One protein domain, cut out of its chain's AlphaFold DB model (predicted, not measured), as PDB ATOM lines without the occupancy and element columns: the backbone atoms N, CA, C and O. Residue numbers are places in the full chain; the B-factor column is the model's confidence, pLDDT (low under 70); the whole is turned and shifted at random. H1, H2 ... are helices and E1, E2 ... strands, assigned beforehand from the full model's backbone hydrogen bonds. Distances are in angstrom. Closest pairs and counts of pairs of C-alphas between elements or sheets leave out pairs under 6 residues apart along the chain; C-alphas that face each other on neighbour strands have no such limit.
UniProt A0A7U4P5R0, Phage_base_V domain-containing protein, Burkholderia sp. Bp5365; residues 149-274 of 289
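AT A GLANCE: This is residues 149 to 274 of the 289 residues of the protein "Phage_base_V domain-containing protein" of Burkholderia sp. Bp5365 (UniProt A0A7U4P5R0). The long helix H6 runs through the middle of the domain, between a small three-stranded sheet, E1 to E3, at one end of the longest axis and the hairpin E4 and E5, with H5 packed on E4, at the other. H3 leads away from the sheet and crosses H6 on one side, H7 folds back from the end of H6 over the same face of the sheet, and H1 packs on the beginning of H6. The printed part has 126 residues with seven named helices and five named strands, in the order H1 H2 E1 E2 E3 H3 H4 H5 E4 E5 H6 H7. Both sheets, of order E1 - E2 - E3 and E4 - E5, are antiparallel, and the class is mixed, helices and strands. The whole is compact, with a radius of gyration of the C-alphas of 13.7 A, and rounded, spanning 37 by 32 by 24 A.

HOW THE PARTS SIT: H1, residues 149 to 157, touches residues 246 to 250 alone of the hub H6, residues 246 to 260, at a steep tilt of 53 degrees, the same way; the closest C-alphas, of His 157 and Ala 250, are 6.5 A apart. E1, residues 165 to 170, E2, residues 175 to 180, and E3, residues 185 to 190, form a meander, each strand the antiparallel neighbour of the one before. N 168 and O 177 are 2.8 A apart across the hairpin E1 and E2, and N 178 and O 187 are 2.8 A apart across the hairpin E2 and E3. H2, residues 159 to 162, only grazes this sheet with its residues 159 to 161. H3, residues 191 to 204, H6 and H7, residues 263 to 273, are on the same face of the sheet, giving two layers, helices on one face of a sheet. H6 has a height over the sheet of 10.7 A and runs across the strands, at 90 degrees to E1 on the local plane. H3 touches H6, closest at the C-alphas of Gly 197 and Ile 251, 6.1 A apart, at a steep tilt of 69 degrees, only just short of about perpendicular, opposite ways. H4, residues 209 to 213, is close to H6 but not clearly touching, with the C-alphas of Thr 213 and Ile 259 closest at 7.2 A. H5, residues 217 to 225, comes closest to E4, residues 231 to 235, at the C-alphas of Val 220 and Ala 233, 5.6 A apart. E4 forms a hairpin with E5, residues 238 to 242, where N 233 and O 240 are 2.8 A apart, within hydrogen-bond range. H6 and H7 form a helical hairpin at a steep tilt of 40 degrees, with the C-alphas of Ile 259 and Ala 266 closest at 4.4 A. Every O i to N i+4 pair is within hydrogen-bond range in H1, H3, H4 and H7, against 4 of 5 in H5 and 9 of 11 in H6; H2 is too short for such a pair.

IN THESE COORDINATES: H1 begins at C-alpha 149, (9.533, -11.311, -38.111). E1 measures 15.1 A from first to last C-alpha, E2 16.1 A and E3 13.5 A. H3 measures 20.1 A and begins at C-alpha 191, (17.630, 13.552, -31.859). H6, the longest helix, measures 21.6 A. H7 measures 15.2 A and ends at C-alpha 273, (24.779, 13.122, -32.891).

THE WHOLE: The two C-alphas farthest apart, of Ala 172 and Val 238, are 39.1 A apart. The printed part has no cut, and the links between its named elements are tight. The mean pLDDT of the printed part is 70.6, and 53 residues are under 70, among them residues 149 to 159 and 215 to 247.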
ATOM      1  N   LEU A 149       9.361 -12.254 -39.212       50.19
ATOM      2  CA  LEU A 149       9.533 -11.311 -38.111       50.19
ATOM      3  C   LEU A 149      10.224 -10.004 -38.534       50.19
ATOM      4  O   LEU A 149       9.826  -8.941 -38.075       50.19
ATOM      5  N   LEU A 150      11.217 -10.050 -39.428       48.09
ATOM      6  CA  LEU A 150      11.932  -8.861 -39.906       48.09
ATOM      7  C   LEU A 150      11.061  -8.012 -40.842       48.09
ATOM      8  O   LEU A 150      11.098  -6.792 -40.756       48.09
ATOM      9  N   SER A 151      10.235  -8.628 -41.695       54.53
ATOM     10  CA  SER A 151       9.301  -7.877 -42.552       54.53
ATOM     11  C   SER A 151       8.254  -7.121 -41.722       54.53
ATOM     12  O   SER A 151       8.029  -5.936 -41.969       54.53
ATOM     13  N   GLY A 152       7.689  -7.760 -40.690       54.34
ATOM     14  CA  GLY A 152       6.794  -7.093 -39.738       54.34
ATOM     15  C   GLY A 152       7.502  -6.010 -38.916       54.34
ATOM     16  O   GLY A 152       6.978  -4.907 -38.775       54.34
ATOM     17  N   PHE A 153       8.719  -6.291 -38.439       61.06
ATOM     18  CA  PHE A 153       9.538  -5.337 -37.689       61.06
ATOM     19  C   PHE A 153       9.862  -4.082 -38.512       61.06
ATOM     20  O   PHE A 153       9.667  -2.971 -38.029       61.06
ATOM     21  N   LEU A 154      10.300  -4.231 -39.767       58.19
ATOM     22  CA  LEU A 154      10.618  -3.091 -40.634       58.19
ATOM     23  C   LEU A 154       9.362  -2.290 -41.002       58.19
ATOM     24  O   LEU A 154       9.431  -1.068 -41.052       58.19
ATOM     25  N   HIS A 155       8.201  -2.929 -41.188       63.09
ATOM     26  CA  HIS A 155       6.934  -2.202 -41.349       63.09
ATOM     27  C   HIS A 155       6.524  -1.423 -40.090       63.09
ATOM     28  O   HIS A 155       5.982  -0.329 -40.214       63.09
ATOM     29  N   GLN A 156       6.795  -1.935 -38.887       64.38
ATOM     30  CA  GLN A 156       6.456  -1.244 -37.635       64.38
ATOM     31  C   GLN A 156       7.452  -0.136 -37.265       64.38
ATOM     32  O   GLN A 156       7.049   0.935 -36.819       64.38
ATOM     33  N   HIS A 157       8.749  -0.379 -37.444       64.00
ATOM     34  CA  HIS A 157       9.818   0.476 -36.917       64.00
ATOM     35  C   HIS A 157      10.563   1.283 -37.982       64.00
ATOM     36  O   HIS A 157      11.408   2.108 -37.635       64.00
ATOM     37  N   ALA A 158      10.266   1.057 -39.264       68.38
ATOM     38  CA  ALA A 158      10.898   1.738 -40.388       68.38
ATOM     39  C   ALA A 158       9.967   1.811 -41.615       68.38
ATOM     40  O   ALA A 158      10.398   1.617 -42.752       68.38
ATOM     41  N   ALA A 159       8.678   2.102 -41.384       68.56
ATOM     42  CA  ALA A 159       7.657   2.218 -42.432       68.56
ATOM     43  C   ALA A 159       8.073   3.163 -43.573       68.56
ATOM     44  O   ALA A 159       7.755   2.917 -44.736       68.56
ATOM     45  N   TRP A 160       8.846   4.200 -43.233       73.81
ATOM     46  CA  TRP A 160       9.402   5.175 -44.165       73.81
ATOM     47  C   TRP A 160      10.197   4.541 -45.322       73.81
ATOM     48  O   TRP A 160      10.178   5.076 -46.426       73.81
ATOM     49  N   MET A 161      10.819   3.371 -45.125       67.69
ATOM     50  CA  MET A 161      11.585   2.674 -46.173       67.69
ATOM     51  C   MET A 161      10.724   2.171 -47.339       67.69
ATOM     52  O   MET A 161      11.254   1.876 -48.408       67.69
ATOM     53  N   PHE A 162       9.410   2.056 -47.145       67.19
ATOM     54  CA  PHE A 162       8.469   1.559 -48.154       67.19
ATOM     55  C   PHE A 162       7.643   2.680 -48.794       67.19
ATOM     56  O   PHE A 162       6.724   2.413 -49.566       67.19
ATOM     57  N   THR A 163       7.955   3.938 -48.474       68.75
ATOM     58  CA  THR A 163       7.218   5.119 -48.933       68.75
ATOM     59  C   THR A 163       8.163   6.101 -49.609       68.75
ATOM     60  O   THR A 163       9.181   6.460 -49.024       68.75
ATOM     61  N   ALA A 164       7.827   6.565 -50.815       72.12
ATOM     62  CA  ALA A 164       8.592   7.614 -51.487       72.12
ATOM     63  C   ALA A 164       8.522   8.922 -50.680       72.12
ATOM     64  O   ALA A 164       7.438   9.352 -50.278       72.12
ATOM     65  N   GLY A 165       9.678   9.527 -50.406       81.38
ATOM     66  CA  GLY A 165       9.779  10.689 -49.532       81.38
ATOM     67  C   GLY A 165      11.219  11.091 -49.238       81.38
ATOM     68  O   GLY A 165      12.156  10.623 -49.887       81.38
ATOM     69  N   GLN A 166      11.385  11.974 -48.256       80.62
ATOM     70  CA  GLN A 166      12.687  12.483 -47.825       80.62
ATOM     71  C   GLN A 166      12.720  12.767 -46.320       80.62
ATOM     72  O   GLN A 166      11.712  13.135 -45.713       80.62
ATOM     73  N   TRP A 167      13.905  12.632 -45.721       83.25
ATOM     74  CA  TRP A 167      14.147  13.056 -44.345       83.25
ATOM     75  C   TRP A 167      14.308  14.573 -44.270       83.25
ATOM     76  O   TRP A 167      15.150  15.155 -44.952       83.25
ATOM     77  N   VAL A 168      13.544  15.207 -43.385       85.12
ATOM     78  CA  VAL A 168      13.601  16.643 -43.108       85.12
ATOM     79  C   VAL A 168      13.942  16.855 -41.636       85.12
ATOM     80  O   VAL A 168      13.360  16.230 -40.747       85.12
ATOM     81  N   ALA A 169      14.896  17.748 -41.368       84.56
ATOM     82  CA  ALA A 169      15.258  18.132 -40.010       84.56
ATOM     83  C   ALA A 169      14.210  19.095 -39.425       84.56
ATOM     84  O   ALA A 169      14.092  20.244 -39.856       84.56
ATOM     85  N   ASP A 170      13.492  18.649 -38.397       85.75
ATOM     86  CA  ASP A 170      12.615  19.483 -37.580       85.75
ATOM     87  C   ASP A 170      13.426  20.111 -36.437       85.75
ATOM     88  O   ASP A 170      13.624  19.536 -35.359       85.75
ATOM     89  N   LYS A 171      13.902  21.336 -36.685       79.88
ATOM     90  CA  LYS A 171      14.672  22.118 -35.709       79.88
ATOM     91  C   LYS A 171      13.846  22.522 -34.484       79.88
ATOM     92  O   LYS A 171      14.427  22.699 -33.418       79.88
ATOM     93  N   ALA A 172      12.526  22.673 -34.617       80.06
ATOM     94  CA  ALA A 172      11.670  23.127 -33.522       80.06
ATOM     95  C   ALA A 172      11.519  22.046 -32.445       80.06
ATOM     96  O   ALA A 172      11.548  22.350 -31.256       80.06
ATOM     97  N   HIS A 173      11.430  20.780 -32.862       81.00
ATOM     98  CA  HIS A 173      11.255  19.648 -31.949       81.00
ATOM     99  C   HIS A 173      12.517  18.798 -31.771       81.00
ATOM    100  O   HIS A 173      12.454  17.752 -31.128       81.00
ATOM    101  N   SER A 174      13.663  19.240 -32.312       83.19
ATOM    102  CA  SER A 174      14.923  18.482 -32.285       83.19
ATOM    103  C   SER A 174      14.714  17.041 -32.762       83.19
ATOM    104  O   SER A 174      15.040  16.069 -32.072       83.19
ATOM    105  N   ALA A 175      14.096  16.906 -33.931       88.00
ATOM    106  CA  ALA A 175      13.702  15.633 -34.507       88.00
ATOM    107  C   ALA A 175      14.025  15.588 -36.002       88.00
ATOM    108  O   ALA A 175      14.235  16.607 -36.654       88.00
ATOM    109  N   TRP A 176      14.047  14.382 -36.539       86.44
ATOM    110  CA  TRP A 176      14.094  14.102 -37.961       86.44
ATOM    111  C   TRP A 176      12.787  13.431 -38.344       86.44
ATOM    112  O   TRP A 176      12.337  12.507 -37.661       86.44
ATOM    113  N   VAL A 177      12.170  13.915 -39.415       89.94
ATOM    114  CA  VAL A 177      10.856  13.463 -39.864       89.94
ATOM    115  C   VAL A 177      10.954  13.009 -41.312       89.94
ATOM    116  O   VAL A 177      11.507  13.722 -42.145       89.94
ATOM    117  N   TRP A 178      10.435  11.822 -41.613       85.69
ATOM    118  CA  TRP A 178      10.252  11.372 -42.984       85.69
ATOM    119  C   TRP A 178       8.940  11.923 -43.511       85.69
ATOM    120  O   TRP A 178       7.872  11.638 -42.957       85.69
ATOM    121  N   VAL A 179       9.039  12.703 -44.578       86.69
ATOM    122  CA  VAL A 179       7.906  13.359 -45.216       86.69
ATOM    123  C   VAL A 179       7.694  12.732 -46.590       86.69
ATOM    124  O   VAL A 179       8.648  12.603 -47.361       86.69
ATOM    125  N   ASP A 180       6.463  12.314 -46.883       84.38
ATOM    126  CA  ASP A 180       6.093  11.793 -48.202       84.38
ATOM    127  C   ASP A 180       6.115  12.895 -49.283       84.38
ATOM    128  O   ASP A 180       6.268  14.087 -49.003       84.38
ATOM    129  N   GLU A 181       5.923  12.516 -50.546       82.25
ATOM    130  CA  GLU A 181       5.846  13.470 -51.668       82.25
ATOM    131  C   GLU A 181       4.718  14.513 -51.529       82.25
ATOM    132  O   GLU A 181       4.747  15.554 -52.185       82.25
ATOM    133  N   LYS A 182       3.715  14.249 -50.684       83.06
ATOM    134  CA  LYS A 182       2.560  15.123 -50.444       83.06
ATOM    135  C   LYS A 182       2.750  16.037 -49.233       83.06
ATOM    136  O   LYS A 182       1.864  16.844 -48.955       83.06
ATOM    137  N   GLY A 183       3.884  15.955 -48.537       80.50
ATOM    138  CA  GLY A 183       4.164  16.771 -47.359       80.50
ATOM    139  C   GLY A 183       3.647  16.183 -46.042       80.50
ATOM    140  O   GLY A 183       3.689  16.874 -45.025       80.50
ATOM    141  N   HIS A 184       3.158  14.942 -46.026       84.88
ATOM    142  CA  HIS A 184       2.707  14.286 -44.803       84.88
ATOM    143  C   HIS A 184       3.858  13.607 -44.073       84.88
ATOM    144  O   HIS A 184       4.675  12.900 -44.659       84.88
ATOM    145  N   GLU A 185       3.868  13.772 -42.757       86.44
ATOM    146  CA  GLU A 185       4.760  13.044 -41.867       86.44
ATOM    147  C   GLU A 185       4.345  11.569 -41.771       86.44
ATOM    148  O   GLU A 185       3.243  11.246 -41.329       86.44
ATOM    149  N   ILE A 186       5.252  10.675 -42.172       82.12
ATOM    150  CA  ILE A 186       5.065   9.217 -42.116       82.12
ATOM    151  C   ILE A 186       5.771   8.618 -40.900       82.12
ATOM    152  O   ILE A 186       5.283   7.661 -40.300       82.12
ATOM    153  N   PHE A 187       6.945   9.147 -40.543       84.19
ATOM    154  CA  PHE A 187       7.756   8.596 -39.463       84.19
ATOM    155  C   PHE A 187       8.641   9.659 -38.814       84.19
ATOM    156  O   PHE A 187       9.080  10.592 -39.482       84.19
ATOM    157  N   ARG A 188       8.956   9.493 -37.524       87.75
ATOM    158  CA  ARG A 188       9.759  10.444 -36.743       87.75
ATOM    159  C   ARG A 188      10.811   9.739 -35.894       87.75
ATOM    160  O   ARG A 188      10.486   8.820 -35.145       87.75
ATOM    161  N   TYR A 189      12.038  10.253 -35.928       87.12
ATOM    162  CA  TYR A 189      13.059   9.978 -34.919       87.12
ATOM    163  C   TYR A 189      13.411  11.250 -34.159       87.12
ATOM    164  O   TYR A 189      13.693  12.292 -34.743       87.12
ATOM    165  N   THR A 190      13.455  11.172 -32.836       88.62
ATOM    166  CA  THR A 190      14.027  12.252 -32.024       88.62
ATOM    167  C   THR A 190      15.553  12.263 -32.142       88.62
ATOM    168  O   THR A 190      16.180  11.220 -32.349       88.62
ATOM    169  N   ALA A 191      16.175  13.427 -31.939       84.00
ATOM    170  CA  ALA A 191      17.630  13.552 -31.859       84.00
ATOM    171  C   ALA A 191      18.238  12.580 -30.832       84.00
ATOM    172  O   ALA A 191      19.259  11.948 -31.096       84.00
ATOM    173  N   ALA A 192      17.572  12.404 -29.686       82.81
ATOM    174  CA  ALA A 192      17.992  11.471 -28.646       82.81
ATOM    175  C   ALA A 192      17.967  10.006 -29.116       82.81
ATOM    176  O   ALA A 192      18.906   9.268 -28.826       82.81
ATOM    177  N   GLN A 193      16.940   9.587 -29.866       83.75
ATOM    178  CA  GLN A 193      16.863   8.230 -30.425       83.75
ATOM    179  C   GLN A 193      17.961   7.976 -31.460       83.75
ATOM    180  O   GLN A 193      18.620   6.940 -31.396       83.75
ATOM    181  N   LEU A 194      18.195   8.925 -32.375       84.62
ATOM    182  CA  LEU A 194      19.274   8.806 -33.363       84.62
ATOM    183  C   LEU A 194      20.643   8.748 -32.685       84.62
ATOM    184  O   LEU A 194      21.465   7.907 -33.041       84.62
ATOM    185  N   LYS A 195      20.867   9.585 -31.665       85.44
ATOM    186  CA  LYS A 195      22.110   9.597 -30.890       85.44
ATOM    187  C   LYS A 195      22.331   8.289 -30.132       85.44
ATOM    188  O   LYS A 195      23.400   7.699 -30.244       85.44
ATOM    189  N   ALA A 196      21.322   7.805 -29.411       82.06
ATOM    190  CA  ALA A 196      21.412   6.545 -28.677       82.06
ATOM    191  C   ALA A 196      21.652   5.351 -29.615       82.06
ATOM    192  O   ALA A 196      22.466   4.479 -29.308       82.06
ATOM    193  N   GLY A 197      20.980   5.330 -30.773       79.25
ATOM    194  CA  GLY A 197      21.194   4.308 -31.792       79.25
ATOM    195  C   GLY A 197      22.592   4.375 -32.403       79.25
ATOM    196  O   GLY A 197      23.247   3.343 -32.503       79.25
ATOM    197  N   TRP A 198      23.095   5.572 -32.724       81.44
ATOM    198  CA  TRP A 198      24.469   5.768 -33.198       81.44
ATOM    199  C   TRP A 198      25.502   5.266 -32.186       81.44
ATOM    200  O   TRP A 198      26.366   4.469 -32.534       81.44
ATOM    201  N   GLU A 199      25.377   5.646 -30.914       81.12
ATOM    202  CA  GLU A 199      26.273   5.165 -29.858       81.12
ATOM    203  C   GLU A 199      26.212   3.640 -29.690       81.12
ATOM    204  O   GLU A 199      27.226   3.005 -29.409       81.12
ATOM    205  N   ALA A 200      25.035   3.027 -29.845       77.00
ATOM    206  CA  ALA A 200      24.896   1.573 -29.811       77.00
ATOM    207  C   ALA A 200      25.583   0.901 -31.009       77.00
ATOM    208  O   ALA A 200      26.302  -0.074 -30.816       77.00
ATOM    209  N   ILE A 201      25.432   1.453 -32.215       76.25
ATOM    210  CA  ILE A 201      26.089   0.956 -33.431       76.25
ATOM    211  C   ILE A 201      27.613   1.030 -33.278       76.25
ATOM    212  O   ILE A 201      28.283   0.015 -33.452       76.25
ATOM    213  N   VAL A 202      28.157   2.175 -32.853       79.94
ATOM    214  CA  VAL A 202      29.603   2.360 -32.613       79.94
ATOM    215  C   VAL A 202      30.129   1.445 -31.497       79.94
ATOM    216  O   VAL A 202      31.274   1.021 -31.526       79.94
ATOM    217  N   ARG A 203      29.310   1.094 -30.496       77.06
ATOM    218  CA  ARG A 203      29.714   0.122 -29.460       77.06
ATOM    219  C   ARG A 203      29.814  -1.309 -29.983       77.06
ATOM    220  O   ARG A 203      30.573  -2.099 -29.432       77.06
ATOM    221  N   MET A 204      29.009  -1.658 -30.981       64.69
ATOM    222  CA  MET A 204      28.934  -3.017 -31.524       64.69
ATOM    223  C   MET A 204      29.835  -3.221 -32.744       64.69
ATOM    224  O   MET A 204      30.042  -4.357 -33.161       64.69
ATOM    225  N   THR A 205      30.336  -2.137 -33.338       68.81
ATOM    226  CA  THR A 205      31.026  -2.142 -34.629       68.81
ATOM    227  C   THR A 205      32.147  -1.107 -34.628       68.81
ATOM    228  O   THR A 205      31.994  -0.045 -34.035       68.81
ATOM    229  N   ASP A 206      33.237  -1.346 -35.360       68.38
ATOM    230  CA  ASP A 206      34.336  -0.372 -35.508       68.38
ATOM    231  C   ASP A 206      33.989   0.799 -36.464       68.38
ATOM    232  O   ASP A 206      34.860   1.401 -37.094       68.38
ATOM    233  N   LEU A 207      32.699   1.121 -36.619       73.56
ATOM    234  CA  LEU A 207      32.225   2.198 -37.486       73.56
ATOM    235  C   LEU A 207      32.602   3.562 -36.907       73.56
ATOM    236  O   LEU A 207      32.201   3.931 -35.805       73.56
ATOM    237  N   THR A 208      33.308   4.357 -37.704       78.94
ATOM    238  CA  THR A 208      33.539   5.776 -37.427       78.94
ATOM    239  C   THR A 208      32.641   6.640 -38.309       78.94
ATOM    240  O   THR A 208      32.123   6.196 -39.335       78.94
ATOM    241  N   TRP A 209      32.449   7.903 -37.920       77.06
ATOM    242  CA  TRP A 209      31.699   8.864 -38.735       77.06
ATOM    243  C   TRP A 209      32.313   9.053 -40.126       77.06
ATOM    244  O   TRP A 209      31.595   9.127 -41.118       77.06
ATOM    245  N   ASP A 210      33.645   9.067 -40.196       75.94
ATOM    246  CA  ASP A 210      34.388   9.173 -41.449       75.94
ATOM    247  C   ASP A 210      34.074   7.997 -42.384       75.94
ATOM    248  O   ASP A 210      33.679   8.210 -43.534       75.94
ATOM    249  N   VAL A 211      34.108   6.768 -41.854       73.81
ATOM    250  CA  VAL A 211      33.707   5.560 -42.587       73.81
ATOM    251  C   VAL A 211      32.265   5.681 -43.077       73.81
ATOM    252  O   VAL A 211      32.011   5.422 -44.248       73.81
ATOM    253  N   LEU A 212      31.337   6.140 -42.230       73.44
ATOM    254  CA  LEU A 212      29.922   6.285 -42.585       73.44
ATOM    255  C   LEU A 212      29.701   7.249 -43.768       73.44
ATOM    256  O   LEU A 212      28.871   6.990 -44.638       73.44
ATOM    257  N   THR A 213      30.457   8.347 -43.826       71.06
ATOM    258  CA  THR A 213      30.343   9.340 -44.908       71.06
ATOM    259  C   THR A 213      30.961   8.902 -46.239       71.06
ATOM    260  O   THR A 213      30.582   9.438 -47.276       71.06
ATOM    261  N   HIS A 214      31.860   7.912 -46.233       70.25
ATOM    262  CA  HIS A 214      32.560   7.411 -47.426       70.25
ATOM    263  C   HIS A 214      31.949   6.128 -48.022       70.25
ATOM    264  O   HIS A 214      32.537   5.515 -48.918       70.25
ATOM    265  N   ILE A 215      30.781   5.705 -47.533       66.88
ATOM    266  CA  ILE A 215      30.055   4.544 -48.059       66.88
ATOM    267  C   ILE A 215      29.384   4.887 -49.400       66.88
ATOM    268  O   ILE A 215      28.716   5.912 -49.529       66.88
ATOM    269  N   ASP A 216      29.504   3.995 -50.390       64.12
ATOM    270  CA  ASP A 216      28.733   4.055 -51.640       64.12
ATOM    271  C   ASP A 216      27.280   3.621 -51.393       64.12
ATOM    272  O   ASP A 216      26.894   2.453 -51.524       64.12
ATOM    273  N   TRP A 217      26.459   4.596 -51.014       61.19
ATOM    274  CA  TRP A 217      25.067   4.388 -50.630       61.19
ATOM    275  C   TRP A 217      24.154   3.914 -51.764       61.19
ATOM    276  O   TRP A 217      23.108   3.326 -51.475       61.19
ATOM    277  N   ALA A 218      24.538   4.082 -53.036       54.56
ATOM    278  CA  ALA A 218      23.751   3.568 -54.158       54.56
ATOM    279  C   ALA A 218      23.688   2.032 -54.138       54.56
ATOM    280  O   ALA A 218      22.659   1.443 -54.467       54.56
ATOM    281  N   GLN A 219      24.764   1.376 -53.698       51.88
ATOM    282  CA  GLN A 219      24.830  -0.084 -53.623       51.88
ATOM    283  C   GLN A 219      24.235  -0.624 -52.320       51.88
ATOM    284  O   GLN A 219      23.507  -1.616 -52.348       51.88
ATOM    285  N   VAL A 220      24.470   0.060 -51.195       56.09
ATOM    286  CA  VAL A 220      23.938  -0.345 -49.879       56.09
ATOM    287  C   VAL A 220      22.414  -0.238 -49.816       56.09
ATOM    288  O   VAL A 220      21.744  -1.117 -49.272       56.09
ATOM    289  N   GLY A 221      21.843   0.812 -50.418       50.78
ATOM    290  CA  GLY A 221      20.393   0.956 -50.536       50.78
ATOM    291  C   GLY A 221      19.763  -0.221 -51.283       50.78
ATOM    292  O   GLY A 221      18.736  -0.743 -50.861       50.78
ATOM    293  N   VAL A 222      20.420  -0.713 -52.339       46.69
ATOM    294  CA  VAL A 222      19.955  -1.865 -53.132       46.69
ATOM    295  C   VAL A 222      20.041  -3.183 -52.353       46.69
ATOM    296  O   VAL A 222      19.146  -4.020 -52.489       46.69
ATOM    297  N   THR A 223      21.072  -3.399 -51.532       50.22
ATOM    298  CA  THR A 223      21.181  -4.605 -50.688       50.22
ATOM    299  C   THR A 223      20.175  -4.606 -49.539       50.22
ATOM    300  O   THR A 223      19.575  -5.650 -49.273       50.22
ATOM    301  N   LEU A 224      19.912  -3.451 -48.918       50.06
ATOM    302  CA  LEU A 224      18.855  -3.307 -47.909       50.06
ATOM    303  C   LEU A 224      17.451  -3.488 -48.517       50.06
ATOM    304  O   LEU A 224      16.639  -4.224 -47.960       50.06
ATOM    305  N   LEU A 225      17.188  -2.918 -49.703       43.78
ATOM    306  CA  LEU A 225      15.932  -3.098 -50.454       43.78
ATOM    307  C   LEU A 225      15.648  -4.567 -50.807       43.78
ATOM    308  O   LEU A 225      14.491  -4.963 -50.931       43.78
ATOM    309  N   LYS A 226      16.692  -5.392 -50.948       45.25
ATOM    310  CA  LYS A 226      16.576  -6.834 -51.223       45.25
ATOM    311  C   LYS A 226      16.455  -7.701 -49.962       45.25
ATOM    312  O   LYS A 226      16.490  -8.924 -50.067       45.25
ATOM    313  N   GLY A 227      16.267  -7.101 -48.783       43.25
ATOM    314  CA  GLY A 227      15.884  -7.817 -47.562       43.25
ATOM    315  C   GLY A 227      17.005  -8.616 -46.892       43.25
ATOM    316  O   GLY A 227      16.718  -9.512 -46.096       43.25
ATOM    317  N   ALA A 228      18.274  -8.317 -47.181       41.16
ATOM    318  CA  ALA A 228      19.380  -8.922 -46.452       41.16
ATOM    319  C   ALA A 228      19.464  -8.318 -45.037       41.16
ATOM    320  O   ALA A 228      19.656  -7.117 -44.876       41.16
ATOM    321  N   ALA A 229      19.381  -9.159 -43.999       45.66
ATOM    322  CA  ALA A 229      19.569  -8.785 -42.585       45.66
ATOM    323  C   ALA A 229      21.025  -8.392 -42.234       45.66
ATOM    324  O   ALA A 229      21.394  -8.301 -41.066       45.66
ATOM    325  N   ILE A 230      21.857  -8.209 -43.259       47.16
ATOM    326  CA  ILE A 230      23.277  -7.904 -43.202       47.16
ATOM    327  C   ILE A 230      23.448  -6.573 -43.928       47.16
ATOM    328  O   ILE A 230      23.252  -6.503 -45.143       47.16
ATOM    329  N   ALA A 231      23.806  -5.516 -43.199       53.00
ATOM    330  CA  ALA A 231      24.149  -4.248 -43.823       53.00
ATOM    331  C   ALA A 231      25.556  -4.383 -44.420       53.00
ATOM    332  O   ALA A 231      26.557  -4.337 -43.709       53.00
ATOM    333  N   VAL A 232      25.632  -4.625 -45.729       50.41
ATOM    334  CA  VAL A 232      26.899  -4.618 -46.469       50.41
ATOM    335  C   VAL A 232      27.143  -3.196 -46.941       50.41
ATOM    336  O   VAL A 232      26.433  -2.720 -47.824       50.41
ATOM    337  N   ALA A 233      28.122  -2.524 -46.345       55.19
ATOM    338  CA  ALA A 233      28.540  -1.183 -46.716       55.19
ATOM    339  C   ALA A 233      29.798  -1.239 -47.581       55.19
ATOM    340  O   ALA A 233      30.780  -1.856 -47.184       55.19
ATOM    341  N   ILE A 234      29.798  -0.609 -48.757       51.41
ATOM    342  CA  ILE A 234      31.003  -0.533 -49.592       51.41
ATOM    343  C   ILE A 234      31.719   0.773 -49.297       51.41
ATOM    344  O   ILE A 234      31.190   1.841 -49.584       51.41
ATOM    345  N   VAL A 235      32.926   0.680 -48.746       54.91
ATOM    346  CA  VAL A 235      33.782   1.825 -48.419       54.91
ATOM    347  C   VAL A 235      34.995   1.762 -49.333       54.91
ATOM    348  O   VAL A 235      35.763   0.806 -49.266       54.91
ATOM    349  N   VAL A 236      35.152   2.743 -50.227       55.94
ATOM    350  CA  VAL A 236      36.298   2.833 -51.162       55.94
ATOM    351  C   VAL A 236      36.550   1.505 -51.915       55.94
ATOM    352  O   VAL A 236      37.674   1.030 -52.045       55.94
ATOM    353  N   GLY A 237      35.481   0.852 -52.386       50.34
ATOM    354  CA  GLY A 237      35.565  -0.407 -53.144       50.34
ATOM    355  C   GLY A 237      35.721  -1.690 -52.312       50.34
ATOM    356  O   GLY A 237      35.799  -2.770 -52.894       50.34
ATOM    357  N   VAL A 238      35.719  -1.609 -50.975       48.06
ATOM    358  CA  VAL A 238      35.756  -2.774 -50.074       48.06
ATOM    359  C   VAL A 238      34.391  -2.982 -49.423       48.06
ATOM    360  O   VAL A 238      33.853  -2.069 -48.801       48.06
ATOM    361  N   ALA A 239      33.833  -4.188 -49.541       53.00
ATOM    362  CA  ALA A 239      32.594  -4.563 -48.865       53.00
ATOM    363  C   ALA A 239      32.853  -4.866 -47.378       53.00
ATOM    364  O   ALA A 239      33.542  -5.828 -47.044       53.00
ATOM    365  N   ILE A 240      32.274  -4.060 -46.493       59.88
ATOM    366  CA  ILE A 240      32.272  -4.243 -45.041       59.88
ATOM    367  C   ILE A 240      30.918  -4.817 -44.630       59.88
ATOM    368  O   ILE A 240      29.867  -4.242 -44.906       59.88
ATOM    369  N   VAL A 241      30.949  -5.964 -43.957       55.16
ATOM    370  CA  VAL A 241      29.762  -6.619 -43.404       55.16
ATOM    371  C   VAL A 241      29.510  -6.088 -41.997       55.16
ATOM    372  O   VAL A 241      30.315  -6.319 -41.098       55.16
ATOM    373  N   ILE A 242      28.388  -5.399 -41.799       64.75
ATOM    374  CA  ILE A 242      27.981  -4.864 -40.501       64.75
ATOM    375  C   ILE A 242      26.852  -5.741 -39.949       64.75
ATOM    376  O   ILE A 242      25.758  -5.819 -40.516       64.75
ATOM    377  N   LEU A 243      27.135  -6.413 -38.832       57.78
ATOM    378  CA  LEU A 243      26.158  -7.204 -38.088       57.78
ATOM    379  C   LEU A 243      25.518  -6.320 -37.019       57.78
ATOM    380  O   LEU A 243      26.169  -5.937 -36.050       57.78
ATOM    381  N   LEU A 244      24.241  -5.998 -37.204       64.50
ATOM    382  CA  LEU A 244      23.460  -5.196 -36.266       64.50
ATOM    383  C   LEU A 244      22.313  -6.022 -35.691       64.50
ATOM    384  O   LEU A 244      21.754  -6.892 -36.360       64.50
ATOM    385  N   LEU A 245      21.931  -5.706 -34.453       64.38
ATOM    386  CA  LEU A 245      20.662  -6.173 -33.902       64.38
ATOM    387  C   LEU A 245      19.494  -5.604 -34.724       64.38
ATOM    388  O   LEU A 245      19.602  -4.470 -35.203       64.38
ATOM    389  N   PRO A 246      18.368  -6.334 -34.859       60.66
ATOM    390  CA  PRO A 246      17.223  -5.895 -35.653       60.66
ATOM    391  C   PRO A 246      16.746  -4.476 -35.319       60.66
ATOM    392  O   PRO A 246      16.487  -3.695 -36.235       60.66
ATOM    393  N   GLU A 247      16.719  -4.094 -34.035       65.12
ATOM    394  CA  GLU A 247      16.323  -2.742 -33.625       65.12
ATOM    395  C   GLU A 247      17.263  -1.614 -34.063       65.12
ATOM    396  O   GLU A 247      16.819  -0.477 -34.234       65.12
ATOM    397  N   LEU A 248      18.539  -1.912 -34.306       70.06
ATOM    398  CA  LEU A 248      19.520  -0.922 -34.746       70.06
ATOM    399  C   LEU A 248      19.552  -0.763 -36.267       70.06
ATOM    400  O   LEU A 248      20.009   0.271 -36.747       70.06
ATOM    401  N   ILE A 249      19.024  -1.728 -37.028       70.19
ATOM    402  CA  ILE A 249      18.979  -1.673 -38.499       70.19
ATOM    403  C   ILE A 249      18.144  -0.482 -38.976       70.19
ATOM    404  O   ILE A 249      18.563   0.243 -39.872       70.19
ATOM    405  N   ALA A 250      16.984  -0.254 -38.355       69.81
ATOM    406  CA  ALA A 250      16.086   0.844 -38.709       69.81
ATOM    407  C   ALA A 250      16.739   2.219 -38.488       69.81
ATOM    408  O   ALA A 250      16.693   3.084 -39.366       69.81
ATOM    409  N   ILE A 251      17.391   2.399 -37.334       78.25
ATOM    410  CA  ILE A 251      18.100   3.641 -37.014       78.25
ATOM    411  C   ILE A 251      19.308   3.804 -37.933       78.25
ATOM    412  O   ILE A 251      19.484   4.879 -38.494       78.25
ATOM    413  N   PHE A 252      20.099   2.748 -38.146       76.12
ATOM    414  CA  PHE A 252      21.221   2.779 -39.080       76.12
ATOM    415  C   PHE A 252      20.750   3.219 -40.468       76.12
ATOM    416  O   PHE A 252      21.239   4.225 -40.968       76.12
ATOM    417  N   ALA A 253      19.726   2.577 -41.038       72.62
ATOM    418  CA  ALA A 253      19.168   2.950 -42.336       72.62
ATOM    419  C   ALA A 253      18.699   4.417 -42.387       72.62
ATOM    420  O   ALA A 253      18.920   5.091 -43.392       72.62
ATOM    421  N   ALA A 254      18.100   4.937 -41.310       75.81
ATOM    422  CA  ALA A 254      17.684   6.337 -41.235       75.81
ATOM    423  C   ALA A 254      18.883   7.297 -41.245       75.81
ATOM    424  O   ALA A 254      18.889   8.250 -42.022       75.81
ATOM    425  N   LEU A 255      19.927   7.018 -40.451       80.06
ATOM    426  CA  LEU A 255      21.180   7.786 -40.469       80.06
ATOM    427  C   LEU A 255      21.779   7.815 -41.882       80.06
ATOM    428  O   LEU A 255      22.186   8.869 -42.367       80.06
ATOM    429  N   CYS A 256      21.766   6.671 -42.564       72.38
ATOM    430  CA  CYS A 256      22.273   6.524 -43.926       72.38
ATOM    431  C   CYS A 256      21.467   7.357 -44.931       72.38
ATOM    432  O   CYS A 256      22.037   8.110 -45.719       72.38
ATOM    433  N   ALA A 257      20.136   7.259 -44.883       72.19
ATOM    434  CA  ALA A 257      19.242   7.994 -45.773       72.19
ATOM    435  C   ALA A 257      19.350   9.516 -45.575       72.19
ATOM    436  O   ALA A 257      19.306  10.266 -46.548       72.19
ATOM    437  N   ILE A 258      19.543   9.974 -44.335       77.75
ATOM    438  CA  ILE A 258      19.787  11.388 -44.025       77.75
ATOM    439  C   ILE A 258      21.110  11.869 -44.640       77.75
ATOM    440  O   ILE A 258      21.156  12.948 -45.224       77.75
ATOM    441  N   ILE A 259      22.183  11.079 -44.544       75.31
ATOM    442  CA  ILE A 259      23.490  11.435 -45.125       75.31
ATOM    443  C   ILE A 259      23.416  11.471 -46.657       75.31
ATOM    444  O   ILE A 259      23.943  12.394 -47.276       75.31
ATOM    445  N   ALA A 260      22.713  10.512 -47.268       68.12
ATOM    446  CA  ALA A 260      22.517  10.452 -48.716       68.12
ATOM    447  C   ALA A 260      21.716  11.645 -49.277       68.12
ATOM    448  O   ALA A 260      21.854  11.964 -50.456       68.12
ATOM    449  N   ALA A 261      20.921  12.332 -48.448       69.88
ATOM    450  CA  ALA A 261      20.174  13.525 -48.854       69.88
ATOM    451  C   ALA A 261      21.075  14.741 -49.158       69.88
ATOM    452  O   ALA A 261      20.620  15.697 -49.784       69.88
ATOM    453  N   GLY A 262      22.351  14.716 -48.751       70.75
ATOM    454  CA  GLY A 262      23.357  15.705 -49.144       70.75
ATOM    455  C   GLY A 262      24.227  16.212 -47.993       70.75
ATOM    456  O   GLY A 262      23.965  15.966 -46.816       70.75
ATOM    457  N   ALA A 263      25.274  16.971 -48.337       74.81
ATOM    458  CA  ALA A 263      26.287  17.443 -47.385       74.81
ATOM    459  C   ALA A 263      25.709  18.304 -46.244       74.81
ATOM    460  O   ALA A 263      26.152  18.197 -45.101       74.81
ATOM    461  N   GLU A 264      24.692  19.124 -46.528       77.19
ATOM    462  CA  GLU A 264      24.017  19.939 -45.510       77.19
ATOM    463  C   GLU A 264      23.246  19.076 -44.499       77.19
ATOM    464  O   GLU A 264      23.322  19.313 -43.291       77.19
ATOM    465  N   ALA A 265      22.549  18.038 -44.975       79.19
ATOM    466  CA  ALA A 265      21.832  17.093 -44.124       79.19
ATOM    467  C   ALA A 265      22.804  16.255 -43.279       79.19
ATOM    468  O   ALA A 265      22.586  16.079 -42.078       79.19
ATOM    469  N   ALA A 266      23.925  15.827 -43.868       79.44
ATOM    470  CA  ALA A 266      24.992  15.129 -43.157       79.44
ATOM    471  C   ALA A 266      25.604  15.992 -42.036       79.44
ATOM    472  O   ALA A 266      25.784  15.507 -40.919       79.44
ATOM    473  N   ALA A 267      25.863  17.280 -42.288       80.56
ATOM    474  CA  ALA A 267      26.374  18.203 -41.272       80.56
ATOM    475  C   ALA A 267      25.364  18.433 -40.131       80.56
ATOM    476  O   ALA A 267      25.736  18.436 -38.955       80.56
ATOM    477  N   ALA A 268      24.075  18.574 -40.460       81.19
ATOM    478  CA  ALA A 268      23.010  18.699 -39.466       81.19
ATOM    479  C   ALA A 268      22.870  17.429 -38.609       81.19
ATOM    480  O   ALA A 268      22.672  17.512 -37.391       81.19
ATOM    481  N   LEU A 269      23.014  16.250 -39.217       83.94
ATOM    482  CA  LEU A 269      23.009  14.984 -38.495       83.94
ATOM    483  C   LEU A 269      24.237  14.853 -37.587       83.94
ATOM    484  O   LEU A 269      24.076  14.502 -36.422       83.94
ATOM    485  N   ALA A 270      25.435  15.206 -38.060       83.69
ATOM    486  CA  ALA A 270      26.649  15.192 -37.240       83.69
ATOM    487  C   ALA A 270      26.488  16.044 -35.971       83.69
ATOM    488  O   ALA A 270      26.804  15.594 -34.868       83.69
ATOM    489  N   ALA A 271      25.913  17.244 -36.119       82.62
ATOM    490  CA  ALA A 271      25.585  18.116 -34.996       82.62
ATOM    491  C   ALA A 271      24.552  17.476 -34.051       82.62
ATOM    492  O   ALA A 271      24.712  17.539 -32.833       82.62
ATOM    493  N   THR A 272      23.532  16.808 -34.603       83.44
ATOM    494  CA  THR A 272      22.504  16.077 -33.835       83.44
ATOM    495  C   THR A 272      23.118  14.952 -32.993       83.44
ATOM    496  O   THR A 272      22.736  14.746 -31.841       83.44
ATOM    497  N   LEU A 273      24.092  14.232 -33.552       84.94
ATOM    498  CA  LEU A 273      24.779  13.122 -32.891       84.94
ATOM    499  C   LEU A 273      25.890  13.588 -31.934       84.94
ATOM    500  O   LEU A 273      26.357  12.801 -31.111       84.94
ATOM    501  N   GLY A 274      26.297  14.860 -32.002       79.19
ATOM    502  CA  GLY A 274      27.412  15.407 -31.226       79.19
ATOM    503  C   GLY A 274      28.785  14.944 -31.719       79.19
ATOM    504  O   GLY A 274      29.725  14.874 -30.930       79.19
TER     505      GLY A 274